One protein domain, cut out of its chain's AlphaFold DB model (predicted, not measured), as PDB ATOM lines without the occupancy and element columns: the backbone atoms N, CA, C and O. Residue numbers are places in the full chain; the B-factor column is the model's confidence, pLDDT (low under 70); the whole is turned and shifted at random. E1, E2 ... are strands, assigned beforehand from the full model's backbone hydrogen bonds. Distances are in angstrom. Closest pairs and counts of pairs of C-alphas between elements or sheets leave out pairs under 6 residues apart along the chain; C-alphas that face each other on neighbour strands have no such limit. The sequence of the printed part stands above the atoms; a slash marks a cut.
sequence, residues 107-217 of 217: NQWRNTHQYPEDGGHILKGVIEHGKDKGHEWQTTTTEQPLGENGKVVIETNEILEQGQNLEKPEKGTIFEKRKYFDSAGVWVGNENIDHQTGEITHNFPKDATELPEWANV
ATOM      1  N   ASN A 107     -30.552  -7.828 -36.343       84.69
ATOM      2  CA  ASN A 107     -29.512  -8.754 -36.769       84.69
ATOM      3  C   ASN A 107     -30.016 -10.176 -36.540       84.69
ATOM      4  O   ASN A 107     -30.630 -10.450 -35.508       84.69
ATOM      5  N   GLN A 108     -29.701 -11.079 -37.463       89.56
ATOM      6  CA  GLN A 108     -29.798 -12.519 -37.226       89.56
ATOM      7  C   GLN A 108     -28.395 -13.087 -37.188       89.56
ATOM      8  O   GLN A 108     -27.580 -12.785 -38.062       89.56
ATOM      9  N   TRP A 109     -28.117 -13.892 -36.176       92.81
ATOM     10  CA  TRP A 109     -26.840 -14.562 -36.028       92.81
ATOM     11  C   TRP A 109     -27.017 -16.051 -35.833       92.81
ATOM     12  O   TRP A 109     -28.061 -16.544 -35.400       92.81
ATOM     13  N   ARG A 110     -25.926 -16.751 -36.105       94.69
ATOM     14  CA  ARG A 110     -25.794 -18.177 -35.892       94.69
ATOM     15  C   ARG A 110     -24.504 -18.447 -35.151       94.69
ATOM     16  O   ARG A 110     -23.443 -18.033 -35.608       94.69
ATOM     17  N   ASN A 111     -24.605 -19.168 -34.043       96.31
ATOM     18  CA  ASN A 111     -23.467 -19.687 -33.306       96.31
ATOM     19  C   ASN A 111     -23.375 -21.196 -33.521       96.31
ATOM     20  O   ASN A 111     -24.354 -21.918 -33.364       96.31
ATOM     21  N   THR A 112     -22.186 -21.689 -33.849       96.50
ATOM     22  CA  THR A 112     -21.851 -23.115 -33.852       96.50
ATOM     23  C   THR A 112     -20.931 -23.408 -32.681       96.50
ATOM     24  O   THR A 112     -19.931 -22.718 -32.483       96.50
ATOM     25  N   HIS A 113     -21.253 -24.448 -31.924       96.69
ATOM     26  CA  HIS A 113     -20.546 -24.832 -30.713       96.69
ATOM     27  C   HIS A 113     -19.763 -26.124 -30.953       96.69
ATOM     28  O   HIS A 113     -20.251 -27.067 -31.576       96.69
ATOM     29  N   GLN A 114     -18.533 -26.167 -30.456       95.19
ATOM     30  CA  GLN A 114     -17.650 -27.324 -30.508       95.19
ATOM     31  C   GLN A 114     -17.078 -27.570 -29.116       95.19
ATOM     32  O   GLN A 114     -16.666 -26.634 -28.434       95.19
ATOM     33  N   TYR A 115     -17.024 -28.837 -28.720       93.12
ATOM     34  CA  TYR A 115     -16.538 -29.271 -27.412       93.12
ATOM     35  C   TYR A 115     -15.355 -30.224 -27.613       93.12
ATOM     36  O   TYR A 115     -15.578 -31.426 -27.790       93.12
ATOM     37  N   PRO A 116     -14.113 -29.710 -27.688       89.88
ATOM     38  CA  PRO A 116     -12.930 -30.547 -27.834       89.88
ATOM     39  C   PRO A 116     -12.733 -31.496 -26.639       89.88
ATOM     40  O   PRO A 116     -13.252 -31.281 -25.545       89.88
ATOM     41  N   GLU A 117     -11.962 -32.565 -26.852       85.44
ATOM     42  CA  GLU A 117     -11.738 -33.617 -25.844       85.44
ATOM     43  C   GLU A 117     -10.984 -33.130 -24.595       85.44
ATOM     44  O   GLU A 117     -11.064 -33.762 -23.543       85.44
ATOM     45  N   ASP A 118     -10.270 -32.008 -24.694       82.25
ATOM     46  CA  ASP A 118      -9.537 -31.392 -23.583       82.25
ATOM     47  C   ASP A 118     -10.441 -30.638 -22.589       82.25
ATOM     48  O   ASP A 118      -9.948 -30.095 -21.600       82.25
ATOM     49  N   GLY A 119     -11.758 -30.634 -22.821       79.06
ATOM     50  CA  GLY A 119     -12.744 -29.985 -21.961       79.06
ATOM     51  C   GLY A 119     -12.951 -28.499 -22.254       79.06
ATOM     52  O   GLY A 119     -13.703 -27.848 -21.528       79.06
ATOM     53  N   GLY A 120     -12.325 -27.955 -23.301       88.12
ATOM     54  CA  GLY A 120     -12.604 -26.606 -23.780       88.12
ATOM     55  C   GLY A 120     -13.986 -26.468 -24.431       88.12
ATOM     56  O   GLY A 120     -14.697 -27.439 -24.703       88.12
ATOM     57  N   HIS A 121     -14.364 -25.228 -24.735       94.62
ATOM     58  CA  HIS A 121     -15.545 -24.922 -25.547       94.62
ATOM     59  C   HIS A 121     -15.207 -23.832 -26.561       94.62
ATOM     60  O   HIS A 121     -14.721 -22.766 -26.197       94.62
ATOM     61  N   ILE A 122     -15.458 -24.106 -27.841       96.44
ATOM     62  CA  ILE A 122     -15.283 -23.151 -28.936       96.44
ATOM     63  C   ILE A 122     -16.664 -22.809 -29.489       96.44
ATOM     64  O   ILE A 122     -17.418 -23.690 -29.897       96.44
ATOM     65  N   LEU A 123     -16.983 -21.524 -29.537       97.00
ATOM     66  CA  LEU A 123     -18.170 -20.973 -30.176       97.00
ATOM     67  C   LEU A 123     -17.720 -20.139 -31.368       97.00
ATOM     68  O   LEU A 123     -16.904 -19.238 -31.209       97.00
ATOM     69  N   LYS A 124     -18.261 -20.403 -32.554       97.88
ATOM     70  CA  LYS A 124     -18.080 -19.556 -33.739       97.88
ATOM     71  C   LYS A 124     -19.397 -18.907 -34.099       97.88
ATOM     72  O   LYS A 124     -20.362 -19.630 -34.325       97.88
ATOM     73  N   GLY A 125     -19.425 -17.585 -34.140       97.06
ATOM     74  CA  GLY A 125     -20.609 -16.813 -34.477       97.06
ATOM     75  C   GLY A 125     -20.450 -16.068 -35.793       97.06
ATOM     76  O   GLY A 125     -19.353 -15.630 -36.137       97.06
ATOM     77  N   VAL A 126     -21.555 -15.921 -36.516       96.06
ATOM     78  CA  VAL A 126     -21.660 -15.085 -37.716       96.06
ATOM     79  C   VAL A 126     -22.980 -14.331 -37.699       96.06
ATOM     80  O   VAL A 126     -24.012 -14.890 -37.327       96.06
ATOM     81  N   ILE A 127     -22.962 -13.067 -38.117       92.94
ATOM     82  CA  ILE A 127     -24.180 -12.307 -38.410       92.94
ATOM     83  C   ILE A 127     -24.579 -12.581 -39.863       92.94
ATOM     84  O   ILE A 127     -23.926 -12.113 -40.796       92.94
ATOM     85  N   GLU A 128     -25.649 -13.348 -40.057       90.81
ATOM     86  CA  GLU A 128     -26.142 -13.775 -41.375       90.81
ATOM     87  C   GLU A 128     -26.960 -12.666 -42.062       90.81
ATOM     88  O   GLU A 128     -26.880 -12.486 -43.280       90.81
ATOM     89  N   HIS A 129     -27.700 -11.873 -41.278       87.38
ATOM     90  CA  HIS A 129     -28.545 -10.779 -41.766       87.38
ATOM     91  C   HIS A 129     -28.495  -9.565 -40.843       87.38
ATOM     92  O   HIS A 129     -28.262  -9.701 -39.644       87.38
ATOM     93  N   GLY A 130     -28.790  -8.390 -41.402       84.12
ATOM     94  CA  GLY A 130     -28.843  -7.124 -40.672       84.12
ATOM     95  C   GLY A 130     -27.692  -6.187 -41.012       84.12
ATOM     96  O   GLY A 130     -26.859  -6.476 -41.872       84.12
ATOM     97  N   LYS A 131     -27.634  -5.037 -40.334       83.38
ATOM     98  CA  LYS A 131     -26.608  -4.008 -40.587       83.38
ATOM     99  C   LYS A 131     -25.185  -4.514 -40.356       83.38
ATOM    100  O   LYS A 131     -24.268  -4.027 -40.997       83.38
ATOM    101  N   ASP A 132     -25.019  -5.515 -39.495       88.12
ATOM    102  CA  ASP A 132     -23.716  -6.063 -39.126       88.12
ATOM    103  C   ASP A 132     -23.381  -7.355 -39.908       88.12
ATOM    104  O   ASP A 132     -22.476  -8.088 -39.519       88.12
ATOM    105  N   LYS A 133     -24.112  -7.660 -40.997       90.75
ATOM    106  CA  LYS A 133     -23.918  -8.867 -41.825       90.75
ATOM    107  C   LYS A 133     -22.446  -9.109 -42.177       90.75
ATOM    108  O   LYS A 133     -21.719  -8.187 -42.553       90.75
ATOM    109  N   GLY A 134     -22.043 -10.374 -42.097       92.62
ATOM    110  CA  GLY A 134     -20.687 -10.838 -42.382       92.62
ATOM    111  C   GLY A 134     -19.703 -10.626 -41.234       92.62
ATOM    112  O   GLY A 134     -18.534 -10.961 -41.384       92.62
ATOM    113  N   HIS A 135     -20.142 -10.063 -40.104       95.88
ATOM    114  CA  HIS A 135     -19.310  -9.997 -38.910       95.88
ATOM    115  C   HIS A 135     -19.191 -11.395 -38.302       95.88
ATOM    116  O   HIS A 135     -20.208 -12.038 -38.023       95.88
ATOM    117  N   GLU A 136     -17.960 -11.855 -38.098       97.81
ATOM    118  CA  GLU A 136     -17.641 -13.189 -37.597       97.81
ATOM    119  C   GLU A 136     -16.754 -13.105 -36.361       97.81
ATOM    120  O   GLU A 136     -15.803 -12.324 -36.308       97.81
ATOM    121  N   TRP A 137     -17.030 -13.960 -35.382       98.00
ATOM    122  CA  TRP A 137     -16.236 -14.057 -34.164       98.00
ATOM    123  C   TRP A 137     -16.047 -15.505 -33.727       98.00
ATOM    124  O   TRP A 137     -16.838 -16.395 -34.047       98.00
ATOM    125  N   GLN A 138     -15.010 -15.735 -32.933       98.25
ATOM    126  CA  GLN A 138     -14.796 -16.980 -32.217       98.25
ATOM    127  C   GLN A 138     -14.617 -16.687 -30.736       98.25
ATOM    128  O   GLN A 138     -13.810 -15.850 -30.365       98.25
ATOM    129  N   THR A 139     -15.354 -17.388 -29.884       97.62
ATOM    130  CA  THR A 139     -15.117 -17.416 -28.441       97.62
ATOM    131  C   THR A 139     -14.531 -18.762 -28.056       97.62
ATOM    132  O   THR A 139     -15.136 -19.795 -28.331       97.62
ATOM    133  N   THR A 140     -13.378 -18.751 -27.404       97.00
ATOM    134  CA  THR A 140     -12.786 -19.932 -26.777       97.00
ATOM    135  C   THR A 140     -12.939 -19.798 -25.273       97.00
ATOM    136  O   THR A 140     -12.540 -18.787 -24.703       97.00
ATOM    137  N   THR A 141     -13.502 -20.818 -24.640       96.19
ATOM    138  CA  THR A 141     -13.656 -20.898 -23.191       96.19
ATOM    139  C   THR A 141     -12.757 -21.993 -22.651       96.19
ATOM    140  O   THR A 141     -12.826 -23.140 -23.102       96.19
ATOM    141  N   THR A 142     -11.936 -21.646 -21.668       93.06
ATOM    142  CA  THR A 142     -11.113 -22.589 -20.914       93.06
ATOM    143  C   THR A 142     -11.336 -22.400 -19.423       93.06
ATOM    144  O   THR A 142     -11.649 -21.307 -18.947       93.06
ATOM    145  N   GLU A 143     -11.182 -23.480 -18.665       92.31
ATOM    146  CA  GLU A 143     -11.162 -23.418 -17.209       92.31
ATOM    147  C   GLU A 143      -9.745 -23.684 -16.713       92.31
ATOM    148  O   GLU A 143      -9.114 -24.671 -17.091       92.31
ATOM    149  N   GLN A 144      -9.253 -22.817 -15.833       91.56
ATOM    150  CA  GLN A 144      -7.964 -22.978 -15.181       91.56
ATOM    151  C   GLN A 144      -8.166 -23.067 -13.660       91.56
ATOM    152  O   GLN A 144      -8.710 -22.142 -13.049       91.56
ATOM    153  N   PRO A 145      -7.725 -24.159 -13.011       91.88
ATOM    154  CA  PRO A 145      -7.774 -24.267 -11.559       91.88
ATOM    155  C   PRO A 145      -6.780 -23.297 -10.904       91.88
ATOM    156  O   PRO A 145      -5.637 -23.172 -11.345       91.88
ATOM    157  N   LEU A 146      -7.194 -22.662  -9.805       89.69
ATOM    158  CA  LEU A 146      -6.380 -21.770  -8.966       89.69
ATOM    159  C   LEU A 146      -5.989 -22.441  -7.632       89.69
ATOM    160  O   LEU A 146      -5.810 -21.785  -6.605       89.69
ATOM    161  N   GLY A 147      -5.869 -23.772  -7.634       85.81
ATOM    162  CA  GLY A 147      -5.594 -24.570  -6.437       85.81
ATOM    163  C   GLY A 147      -6.785 -24.614  -5.475       85.81
ATOM    164  O   GLY A 147      -7.931 -24.716  -5.902       85.81
ATOM    165  N   GLU A 148      -6.519 -24.532  -4.168       87.25
ATOM    166  CA  GLU A 148      -7.557 -24.557  -3.120       87.25
ATOM    167  C   GLU A 148      -8.451 -23.307  -3.112       87.25
ATOM    168  O   GLU A 148      -9.473 -23.293  -2.431       87.25
ATOM    169  N   ASN A 149      -8.086 -22.267  -3.869       85.62
ATOM    170  CA  ASN A 149      -8.802 -20.991  -3.891       85.62
ATOM    171  C   ASN A 149      -9.999 -20.985  -4.848       85.62
ATOM    172  O   ASN A 149     -10.876 -20.140  -4.696       85.62
ATOM    173  N   GLY A 150     -10.057 -21.921  -5.802       92.19
ATOM    174  CA  GLY A 150     -11.146 -22.026  -6.771       92.19
ATOM    175  C   GLY A 150     -10.654 -22.149  -8.210       92.19
ATOM    176  O   GLY A 150      -9.694 -22.873  -8.487       92.19
ATOM    177  N   LYS A 151     -11.324 -21.471  -9.143       93.75
ATOM    178  CA  LYS A 151     -11.001 -21.514 -10.577       93.75
ATOM    179  C   LYS A 151     -11.213 -20.170 -11.263       93.75
ATOM    180  O   LYS A 151     -12.002 -19.342 -10.813       93.75
ATOM    181  N   VAL A 152     -10.550 -20.000 -12.399       94.69
ATOM    182  CA  VAL A 152     -10.854 -18.947 -13.365       94.69
ATOM    183  C   VAL A 152     -11.393 -19.579 -14.644       94.69
ATOM    184  O   VAL A 152     -10.864 -20.577 -15.131       94.69
ATOM    185  N   VAL A 153     -12.473 -19.013 -15.169       95.12
ATOM    186  CA  VAL A 153     -12.992 -19.320 -16.502       95.12
ATOM    187  C   VAL A 153     -12.571 -18.181 -17.417       95.12
ATOM    188  O   VAL A 153     -12.928 -17.028 -17.162       95.12
ATOM    189  N   ILE A 154     -11.787 -18.498 -18.439       95.56
ATOM    190  CA  ILE A 154     -11.241 -17.536 -19.393       95.56
ATOM    191  C   ILE A 154     -12.022 -17.679 -20.694       95.56
ATOM    192  O   ILE A 154     -12.034 -18.746 -21.300       95.56
ATOM    193  N   GLU A 155     -12.685 -16.603 -21.106       96.75
ATOM    194  CA  GLU A 155     -13.404 -16.488 -22.372       96.75
ATOM    195  C   GLU A 155     -12.646 -15.509 -23.272       96.75
ATOM    196  O   GLU A 155     -12.667 -14.302 -23.033       96.75
ATOM    197  N   THR A 156     -11.980 -16.013 -24.305       97.25
ATOM    198  CA  THR A 156     -11.289 -15.188 -25.304       97.25
ATOM    199  C   THR A 156     -12.165 -15.074 -26.543       97.25
ATOM    200  O   THR A 156     -12.436 -16.080 -27.194       97.25
ATOM    201  N   ASN A 157     -12.607 -13.864 -26.872       97.62
ATOM    202  CA  ASN A 157     -13.355 -13.539 -28.079       97.62
ATOM    203  C   ASN A 157     -12.427 -12.874 -29.104       97.62
ATOM    204  O   ASN A 157     -11.859 -11.820 -28.832       97.62
ATOM    205  N   GLU A 158     -12.274 -13.487 -30.271       97.94
ATOM    206  CA  GLU A 158     -11.518 -12.959 -31.404       97.94
ATOM    207  C   GLU A 158     -12.470 -12.635 -32.553       97.94
ATOM    208  O   GLU A 158     -13.311 -13.457 -32.931       97.94
ATOM    209  N   ILE A 159     -12.300 -11.456 -33.143       98.00
ATOM    210  CA  ILE A 159     -13.026 -11.053 -34.345       98.00
ATOM    211  C   ILE A 159     -12.325 -11.631 -35.569       98.00
ATOM    212  O   ILE A 159     -11.212 -11.235 -35.918       98.00
ATOM    213  N   LEU A 160     -12.991 -12.560 -36.246       97.81
ATOM    214  CA  LEU A 160     -12.464 -13.230 -37.433       97.81
ATOM    215  C   LEU A 160     -12.692 -12.408 -38.705       97.81
ATOM    216  O   LEU A 160     -11.873 -12.462 -39.625       97.81
ATOM    217  N   GLU A 161     -13.779 -11.632 -38.743       97.69
ATOM    218  CA  GLU A 161     -14.140 -10.749 -39.852       97.69
ATOM    219  C   GLU A 161     -15.025  -9.593 -39.349       97.69
ATOM    220  O   GLU A 161     -15.944  -9.810 -38.563       97.69
ATOM    221  N   GLN A 162     -14.772  -8.356 -39.796       93.81
ATOM    222  CA  GLN A 162     -15.504  -7.166 -39.329       93.81
ATOM    223  C   GLN A 162     -16.918  -7.052 -39.936       93.81
ATOM    224  O   GLN A 162     -17.780  -6.384 -39.365       93.81
ATOM    225  N   GLY A 163     -17.204  -7.749 -41.039       92.19
ATOM    226  CA  GLY A 163     -18.472  -7.622 -41.758       92.19
ATOM    227  C   GLY A 163     -18.640  -6.257 -42.427       92.19
ATOM    228  O   GLY A 163     -17.674  -5.531 -42.659       92.19
ATOM    229  N   GLN A 164     -19.879  -5.900 -42.768       90.81
ATOM    230  CA  GLN A 164     -20.165  -4.670 -43.520       90.81
ATOM    231  C   GLN A 164     -20.247  -3.393 -42.663       90.81
ATOM    232  O   GLN A 164     -20.153  -2.290 -43.205       90.81
ATOM    233  N   ASN A 165     -20.436  -3.515 -41.343       89.12
ATOM    234  CA  ASN A 165     -20.495  -2.363 -40.445       89.12
ATOM    235  C   ASN A 165     -19.109  -2.031 -39.878       89.12
ATOM    236  O   ASN A 165     -18.635  -2.682 -38.951       89.12
ATOM    237  N   LEU A 166     -18.504  -0.957 -40.385       90.25
ATOM    238  CA  LEU A 166     -17.171  -0.499 -39.976       90.25
ATOM    239  C   LEU A 166     -17.110   0.084 -38.552       90.25
ATOM    240  O   LEU A 166     -16.023   0.345 -38.052       90.25
ATOM    241  N   GLU A 167     -18.252   0.299 -37.889       89.38
ATOM    242  CA  GLU A 167     -18.290   0.676 -36.468       89.38
ATOM    243  C   GLU A 167     -18.067  -0.526 -35.535       89.38
ATOM    244  O   GLU A 167     -17.831  -0.346 -34.339       89.38
ATOM    245  N   LYS A 168     -18.165  -1.759 -36.052       88.56
ATOM    246  CA  LYS A 168     -17.835  -2.961 -35.284       88.56
ATOM    247  C   LYS A 168     -16.325  -3.102 -35.113       88.56
ATOM    248  O   LYS A 168     -15.577  -2.579 -35.935       88.56
ATOM    249  N   PRO A 169     -15.871  -3.830 -34.079       92.81
ATOM    250  CA  PRO A 169     -14.459  -4.142 -33.907       92.81
ATOM    251  C   PRO A 169     -13.832  -4.739 -35.173       92.81
ATOM    252  O   PRO A 169     -14.471  -5.515 -35.888       92.81
ATOM    253  N   GLU A 170     -12.591  -4.349 -35.451       95.38
ATOM    254  CA  GLU A 170     -11.861  -4.780 -36.638       95.38
ATOM    255  C   GLU A 170     -11.447  -6.252 -36.536       95.38
ATOM    256  O   GLU A 170     -11.355  -6.846 -35.459       95.38
ATOM    257  N   LYS A 171     -11.163  -6.855 -37.689       96.62
ATOM    258  CA  LYS A 171     -10.579  -8.193 -37.748       96.62
ATOM    259  C   LYS A 171      -9.286  -8.258 -36.935       96.62
ATOM    260  O   LYS A 171      -8.386  -7.442 -37.123       96.62
ATOM    261  N   GLY A 172      -9.169  -9.284 -36.098       96.00
ATOM    262  CA  GLY A 172      -8.032  -9.494 -35.208       96.00
ATOM    263  C   GLY A 172      -8.119  -8.731 -33.886       96.00
ATOM    264  O   GLY A 172      -7.212  -8.875 -33.069       96.00
ATOM    265  N   THR A 173      -9.179  -7.951 -33.632       96.56
ATOM    266  CA  THR A 173      -9.459  -7.459 -32.277       96.56
ATOM    267  C   THR A 173      -9.749  -8.650 -31.358       96.56
ATOM    268  O   THR A 173     -10.487  -9.569 -31.729       96.56
ATOM    269  N   ILE A 174      -9.157  -8.633 -30.161       97.69
ATOM    270  CA  ILE A 174      -9.295  -9.690 -29.155       97.69
ATOM    271  C   ILE A 174      -9.776  -9.074 -27.843       97.69
ATOM    272  O   ILE A 174      -9.166  -8.140 -27.319       97.69
ATOM    273  N   PHE A 175     -10.835  -9.655 -27.292       96.88
ATOM    274  CA  PHE A 175     -11.337  -9.373 -25.954       96.88
ATOM    275  C   PHE A 175     -11.174 -10.617 -25.087       96.88
ATOM    276  O   PHE A 175     -11.505 -11.720 -25.515       96.88
ATOM    277  N   GLU A 176     -10.710 -10.459 -23.856       97.56
ATOM    278  CA  GLU A 176     -10.606 -11.558 -22.899       97.56
ATOM    279  C   GLU A 176     -11.422 -11.245 -21.653       97.56
ATOM    280  O   GLU A 176     -11.298 -10.177 -21.058       97.56
ATOM    281  N   LYS A 177     -12.265 -12.186 -21.237       96.81
ATOM    282  CA  LYS A 177     -13.014 -12.105 -19.991       96.81
ATOM    283  C   LYS A 177     -12.567 -13.202 -19.041       96.81
ATOM    284  O   LYS A 177     -12.705 -14.384 -19.343       96.81
ATOM    285  N   ARG A 178     -12.101 -12.814 -17.857       95.88
ATOM    286  CA  ARG A 178     -11.690 -13.729 -16.784       95.88
ATOM    287  C   ARG A 178     -12.729 -13.710 -15.681       95.88
ATOM    288  O   ARG A 178     -12.890 -12.695 -15.010       95.88
ATOM    289  N   LYS A 179     -13.469 -14.801 -15.505       95.56
ATOM    290  CA  LYS A 179     -14.477 -14.957 -14.445       95.56
ATOM    291  C   LYS A 179     -13.891 -15.783 -13.312       95.56
ATOM    292  O   LYS A 179     -13.487 -16.921 -13.534       95.56
ATOM    293  N   TYR A 180     -13.898 -15.234 -12.108       94.88
ATOM    294  CA  TYR A 180     -13.314 -15.875 -10.938       94.88
ATOM    295  C   TYR A 180     -14.401 -16.530 -10.100       94.88
ATOM    296  O   TYR A 180     -15.446 -15.931  -9.829       94.88
ATOM    297  N   PHE A 181     -14.127 -17.759  -9.685       94.56
ATOM    298  CA  PHE A 181     -14.984 -18.547  -8.818       94.56
ATOM    299  C   PHE A 181     -14.165 -19.037  -7.636       94.56
ATOM    300  O   PHE A 181     -13.043 -19.510  -7.823       94.56
ATOM    301  N   ASP A 182     -14.724 -18.926  -6.435       93.62
ATOM    302  CA  ASP A 182     -14.094 -19.471  -5.238       93.62
ATOM    303  C   ASP A 182     -14.161 -21.012  -5.202       93.62
ATOM    304  O   ASP A 182     -14.694 -21.670  -6.103       93.62
ATOM    305  N   SER A 183     -13.615 -21.616  -4.148       93.19
ATOM    306  CA  SER A 183     -13.619 -23.071  -3.955       93.19
ATOM    307  C   SER A 183     -15.006 -23.681  -3.742       93.19
ATOM    308  O   SER A 183     -15.176 -24.885  -3.937       93.19
ATOM    309  N   ALA A 184     -16.007 -22.870  -3.388       93.19
ATOM    310  CA  ALA A 184     -17.407 -23.272  -3.330       93.19
ATOM    311  C   ALA A 184     -18.117 -23.128  -4.691       93.19
ATOM    312  O   ALA A 184     -19.290 -23.483  -4.813       93.19
ATOM    313  N   GLY A 185     -17.421 -22.637  -5.721       91.12
ATOM    314  CA  GLY A 185     -17.975 -22.378  -7.047       91.12
ATOM    315  C   GLY A 185     -18.801 -21.094  -7.121       91.12
ATOM    316  O   GLY A 185     -19.548 -20.908  -8.082       91.12
ATOM    317  N   VAL A 186     -18.696 -20.206  -6.130       92.88
ATOM    318  CA  VAL A 186     -19.395 -18.920  -6.116       92.88
ATOM    319  C   VAL A 186     -18.617 -17.924  -6.964       92.88
ATOM    320  O   VAL A 186     -17.409 -17.765  -6.804       92.88
ATOM    321  N   TRP A 187     -19.314 -17.240  -7.870       93.75
ATOM    322  CA  TRP A 187     -18.726 -16.162  -8.660       93.75
ATOM    323  C   TRP A 187     -18.359 -14.977  -7.762       93.75
ATOM    324  O   TRP A 187     -19.221 -14.432  -7.070       93.75
ATOM    325  N   VAL A 188     -17.094 -14.559  -7.803       93.38
ATOM    326  CA  VAL A 188     -16.566 -13.468  -6.961       93.38
ATOM    327  C   VAL A 188     -16.240 -12.198  -7.744       93.38
ATOM    328  O   VAL A 188     -15.975 -11.159  -7.148       93.38
ATOM    329  N   GLY A 189     -16.277 -12.253  -9.075       93.94
ATOM    330  CA  GLY A 189     -16.014 -11.104  -9.935       93.94
ATOM    331  C   GLY A 189     -15.491 -11.503 -11.309       93.94
ATOM    332  O   GLY A 189     -15.245 -12.680 -11.597       93.94
ATOM    333  N   ASN A 190     -15.343 -10.523 -12.195       94.88
ATOM    334  CA  ASN A 190     -14.657 -10.720 -13.462       94.88
ATOM    335  C   ASN A 190     -13.830  -9.503 -13.878       94.88
ATOM    336  O   ASN A 190     -14.152  -8.369 -13.525       94.88
ATOM    337  N   GLU A 191     -12.855  -9.760 -14.741       95.06
ATOM    338  CA  GLU A 191     -12.122  -8.752 -15.511       95.06
ATOM    339  C   GLU A 191     -12.498  -8.894 -16.982       95.06
ATOM    340  O   GLU A 191     -12.706 -10.014 -17.453       95.06
ATOM    341  N   ASN A 192     -12.620  -7.780 -17.697       95.25
ATOM    342  CA  ASN A 192     -12.667  -7.766 -19.154       95.25
ATOM    343  C   ASN A 192     -11.483  -6.940 -19.655       95.25
ATOM    344  O   ASN A 192     -11.311  -5.799 -19.227       95.25
ATOM    345  N   ILE A 193     -10.697  -7.530 -20.543       96.06
ATOM    346  CA  ILE A 193      -9.461  -6.990 -21.093       96.06
ATOM    347  C   ILE A 193      -9.684  -6.771 -22.585       96.06
ATOM    348  O   ILE A 193     -10.027  -7.705 -23.312       96.06
ATOM    349  N   ASP A 194      -9.479  -5.544 -23.046       95.12
ATOM    350  CA  ASP A 194      -9.352  -5.232 -24.466       95.12
ATOM    351  C   ASP A 194      -7.864  -5.281 -24.840       95.12
ATOM    352  O   ASP A 194      -7.070  -4.446 -24.406       95.12
ATOM    353  N   HIS A 195      -7.460  -6.270 -25.639       94.44
ATOM    354  CA  HIS A 195      -6.053  -6.450 -26.009       94.44
ATOM    355  C   HIS A 195      -5.541  -5.401 -27.006       94.44
ATOM    356  O   HIS A 195      -4.329  -5.284 -27.192       94.44
ATOM    357  N   GLN A 196      -6.431  -4.642 -27.646       90.75
ATOM    358  CA  GLN A 196      -6.067  -3.584 -28.580       90.75
ATOM    359  C   GLN A 196      -5.725  -2.287 -27.844       90.75
ATOM    360  O   GLN A 196      -4.744  -1.622 -28.186       90.75
ATOM    361  N   THR A 197      -6.516  -1.927 -26.833       92.31
ATOM    362  CA  THR A 197      -6.327  -0.692 -26.052       92.31
ATOM    363  C   THR A 197      -5.528  -0.909 -24.767       92.31
ATOM    364  O   THR A 197      -4.917   0.031 -24.257       92.31
ATOM    365  N   GLY A 198      -5.504  -2.140 -24.250       92.50
ATOM    366  CA  GLY A 198      -4.992  -2.470 -22.922       92.50
ATOM    367  C   GLY A 198      -5.934  -2.055 -21.787       92.50
ATOM    368  O   GLY A 198      -5.527  -2.094 -20.627       92.50
ATOM    369  N   GLU A 199      -7.163  -1.627 -22.098       94.69
ATOM    370  CA  GLU A 199      -8.159  -1.270 -21.093       94.69
ATOM    371  C   GLU A 199      -8.620  -2.515 -20.327       94.69
ATOM    372  O   GLU A 199      -8.922  -3.555 -20.916       94.69
ATOM    373  N   ILE A 200      -8.683  -2.392 -18.999       94.12
ATOM    374  CA  ILE A 200      -9.187  -3.432 -18.104       94.12
ATOM    375  C   ILE A 200     -10.373  -2.860 -17.339       94.12
ATOM    376  O   ILE A 200     -10.261  -1.827 -16.677       94.12
ATOM    377  N   THR A 201     -11.505  -3.553 -17.417       93.44
ATOM    378  CA  THR A 201     -12.717  -3.229 -16.662       93.44
ATOM    379  C   THR A 201     -13.068  -4.352 -15.704       93.44
ATOM    380  O   THR A 201     -12.948  -5.533 -16.036       93.44
ATOM    381  N   HIS A 202     -13.562  -3.988 -14.525       92.31
ATOM    382  CA  HIS A 202     -13.922  -4.938 -13.481       92.31
ATOM    383  C   HIS A 202     -15.423  -4.928 -13.221       92.31
ATOM    384  O   HIS A 202     -16.040  -3.868 -13.136       92.31
ATOM    385  N   ASN A 203     -16.000  -6.117 -13.047       90.69
ATOM    386  CA  ASN A 203     -17.371  -6.284 -12.577       90.69
ATOM    387  C   ASN A 203     -17.374  -7.133 -11.312       90.69
ATOM    388  O   ASN A 203     -16.858  -8.252 -11.302       90.69
ATOM    389  N   PHE A 204     -18.016  -6.613 -10.271       90.38
ATOM    390  CA  PHE A 204     -18.076  -7.240  -8.959       90.38
ATOM    391  C   PHE A 204     -19.518  -7.565  -8.568       90.38
ATOM    392  O   PHE A 204     -20.452  -6.902  -9.035       90.38
ATOM    393  N   PRO A 205     -19.731  -8.571  -7.702       86.75
ATOM    394  CA  PRO A 205     -21.002  -8.717  -7.015       86.75
ATOM    395  C   PRO A 205     -21.310  -7.458  -6.195       86.75
ATOM    396  O   PRO A 205     -20.415  -6.709  -5.816       86.75
ATOM    397  N   LYS A 206     -22.598  -7.234  -5.910       81.38
ATOM    398  CA  LYS A 206     -23.116  -6.001  -5.288       81.38
ATOM    399  C   LYS A 206     -22.359  -5.564  -4.025       81.38
ATOM    400  O   LYS A 206     -22.252  -4.367  -3.776       81.38
ATOM    401  N   ASP A 207     -21.860  -6.526  -3.255       87.38
ATOM    402  CA  ASP A 207     -21.223  -6.304  -1.957       87.38
ATOM    403  C   ASP A 207     -19.680  -6.326  -2.019       87.38
ATOM    404  O   ASP A 207     -19.027  -6.333  -0.976       87.38
ATOM    405  N   ALA A 208     -19.086  -6.327  -3.218       86.06
ATOM    406  CA  ALA A 208     -17.639  -6.316  -3.425       86.06
ATOM    407  C   ALA A 208     -17.189  -5.128  -4.289       86.06
ATOM    408  O   ALA A 208     -17.902  -4.670  -5.181       86.06
ATOM    409  N   THR A 209     -15.980  -4.634  -4.019       87.25
ATOM    410  CA  THR A 209     -15.355  -3.515  -4.750       87.25
ATOM    411  C   THR A 209     -14.024  -3.879  -5.398       87.25
ATOM    412  O   THR A 209     -13.453  -3.059  -6.109       87.25
ATOM    413  N   GLU A 210     -13.517  -5.080  -5.131       89.94
ATOM    414  CA  GLU A 210     -12.257  -5.596  -5.652       89.94
ATOM    415  C   GLU A 210     -12.331  -7.118  -5.794       89.94
ATOM    416  O   GLU A 210     -13.172  -7.772  -5.166       89.94
ATOM    417  N   LEU A 211     -11.459  -7.681  -6.634       87.31
ATOM    418  CA  LEU A 211     -11.271  -9.123  -6.676       87.31
ATOM    419  C   LEU A 211     -10.552  -9.581  -5.399       87.31
ATOM    420  O   LEU A 211      -9.735  -8.836  -4.855       87.31
ATOM    421  N   PRO A 212     -10.792 -10.816  -4.933       83.50
ATOM    422  CA  PRO A 212     -10.001 -11.384  -3.850       83.50
ATOM    423  C   PRO A 212      -8.503 -11.385  -4.182       83.50
ATOM    424  O   PRO A 212      -8.129 -11.607  -5.329       83.50
ATOM    425  N   GLU A 213      -7.629 -11.224  -3.183       85.00
ATOM    426  CA  GLU A 213      -6.173 -11.157  -3.410       85.00
ATOM    427  C   GLU A 213      -5.621 -12.361  -4.191       85.00
ATOM    428  O   GLU A 213      -4.708 -12.216  -5.002       85.00
ATOM    429  N   TRP A 214      -6.207 -13.545  -3.986       83.44
ATOM    430  CA  TRP A 214      -5.831 -14.777  -4.681       83.44
ATOM    431  C   TRP A 214      -6.187 -14.793  -6.174       83.44
ATOM    432  O   TRP A 214      -5.761 -15.706  -6.874       83.44
ATOM    433  N   ALA A 215      -6.972 -13.829  -6.658       77.75
ATOM    434  CA  ALA A 215      -7.350 -13.690  -8.061       77.75
ATOM    435  C   ALA A 215      -6.355 -12.835  -8.870       77.75
ATOM    436  O   ALA A 215      -6.412 -12.854 -10.097       77.75
ATOM    437  N   ASN A 216      -5.422 -12.134  -8.210       67.06
ATOM    438  CA  ASN A 216      -4.413 -11.268  -8.841       67.06
ATOM    439  C   ASN A 216      -3.200 -12.046  -9.408       67.06
ATOM    440  O   ASN A 216      -2.062 -11.586  -9.282       67.06
ATOM    441  N   VAL A 217      -3.421 -13.243  -9.964       57.44
ATOM    442  CA  VAL A 217      -2.366 -14.154 -10.462       57.44
ATOM    443  C   VAL A 217      -2.154 -13.999 -11.962       57.44
ATOM    444  O   VAL A 217      -3.162 -13.954 -12.701       57.44
TER     445      VAL A 217
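AT A GLANCE: This is residues 107 to 217 of the 217 residues of an uncharacterized protein of Candidatus Kerfeldbacteria bacterium CG_4_10_14_0_8_um_filter_42_10 (UniProt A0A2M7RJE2). The domain is a single sheet of seven strands laid side by side in chain order, twisted and curled like a saddle, with no named helix over either of its faces. The long strands E3 and E4 lie near the middle, the hairpin of E1 and E2 turns away on one side, and short E7 makes the other edge, followed by a last stretch without a named element. The printed part has 111 residues; its order E1 E2 E3 E4 E5 E6 E7 is the same along the chain and across the sheet, and neighbours are antiparallel. The class is all strand, and the whole is only just loose, close to compact, with a radius of gyration of the C-alphas of 16.0 A and spans of 45 by 33 by 22 A.

IN THESE COORDINATES: The longest strand is E4, residues 150 to 162, 36.1 A from first to last C-alpha, beginning at C-alpha 150 at (-11.146, -22.026, -6.771). Before it comes E3, residues 135 to 145, 32.9 A long, and after it E5, residues 174 to 182, 26.3 A long. E2 is residues 121 to 129, 25.1 A long, and E1 is residues 108 to 114, with C-alpha 108 at (-29.798, -12.519, -37.226). E6 is residues 187 to 194, and E7 is residues 200 to 203, ending at C-alpha 203 at (-17.371, -6.284, -12.577).

HOW THE PARTS SIT: The seven strands form a meander, each strand the antiparallel neighbour of the one before, and each successive pair is a hairpin. E3 and E4 run at 164 degrees, with N 140 and O 156 2.8 A apart, within hydrogen-bond range. E4 and E5 also run at 164 degrees, with N 155 and O 177 at 2.8 A. On one side of E3, E2 has N 123 and O 139 at 2.8 A; E1 and E2, at 160 degrees, have N 112 and O 124 at 2.8 A. E5 and E6, at 165 degrees, have N 178 and O 191 at 2.9 A, and E6 and E7, at 155 degrees, have N 192 and O 201 at 2.8 A. The edge strands E1 and E7 are apart. From edge to edge the strands' lines turn by 90 degrees and the way across the sheet by 79 degrees.

THE WHOLE: The two C-alphas farthest apart, those of Lys 131 and Glu 148, are 46.8 A from each other. The printed part has no cut, and its last residue, Val 217, is the chain's last. The link from E4 to E5 is long, with 11 residues. Residues 204 to 217 hold no named element. The mean pLDDT of the printed part is 91.8, and residues 216 to 217 are under 70.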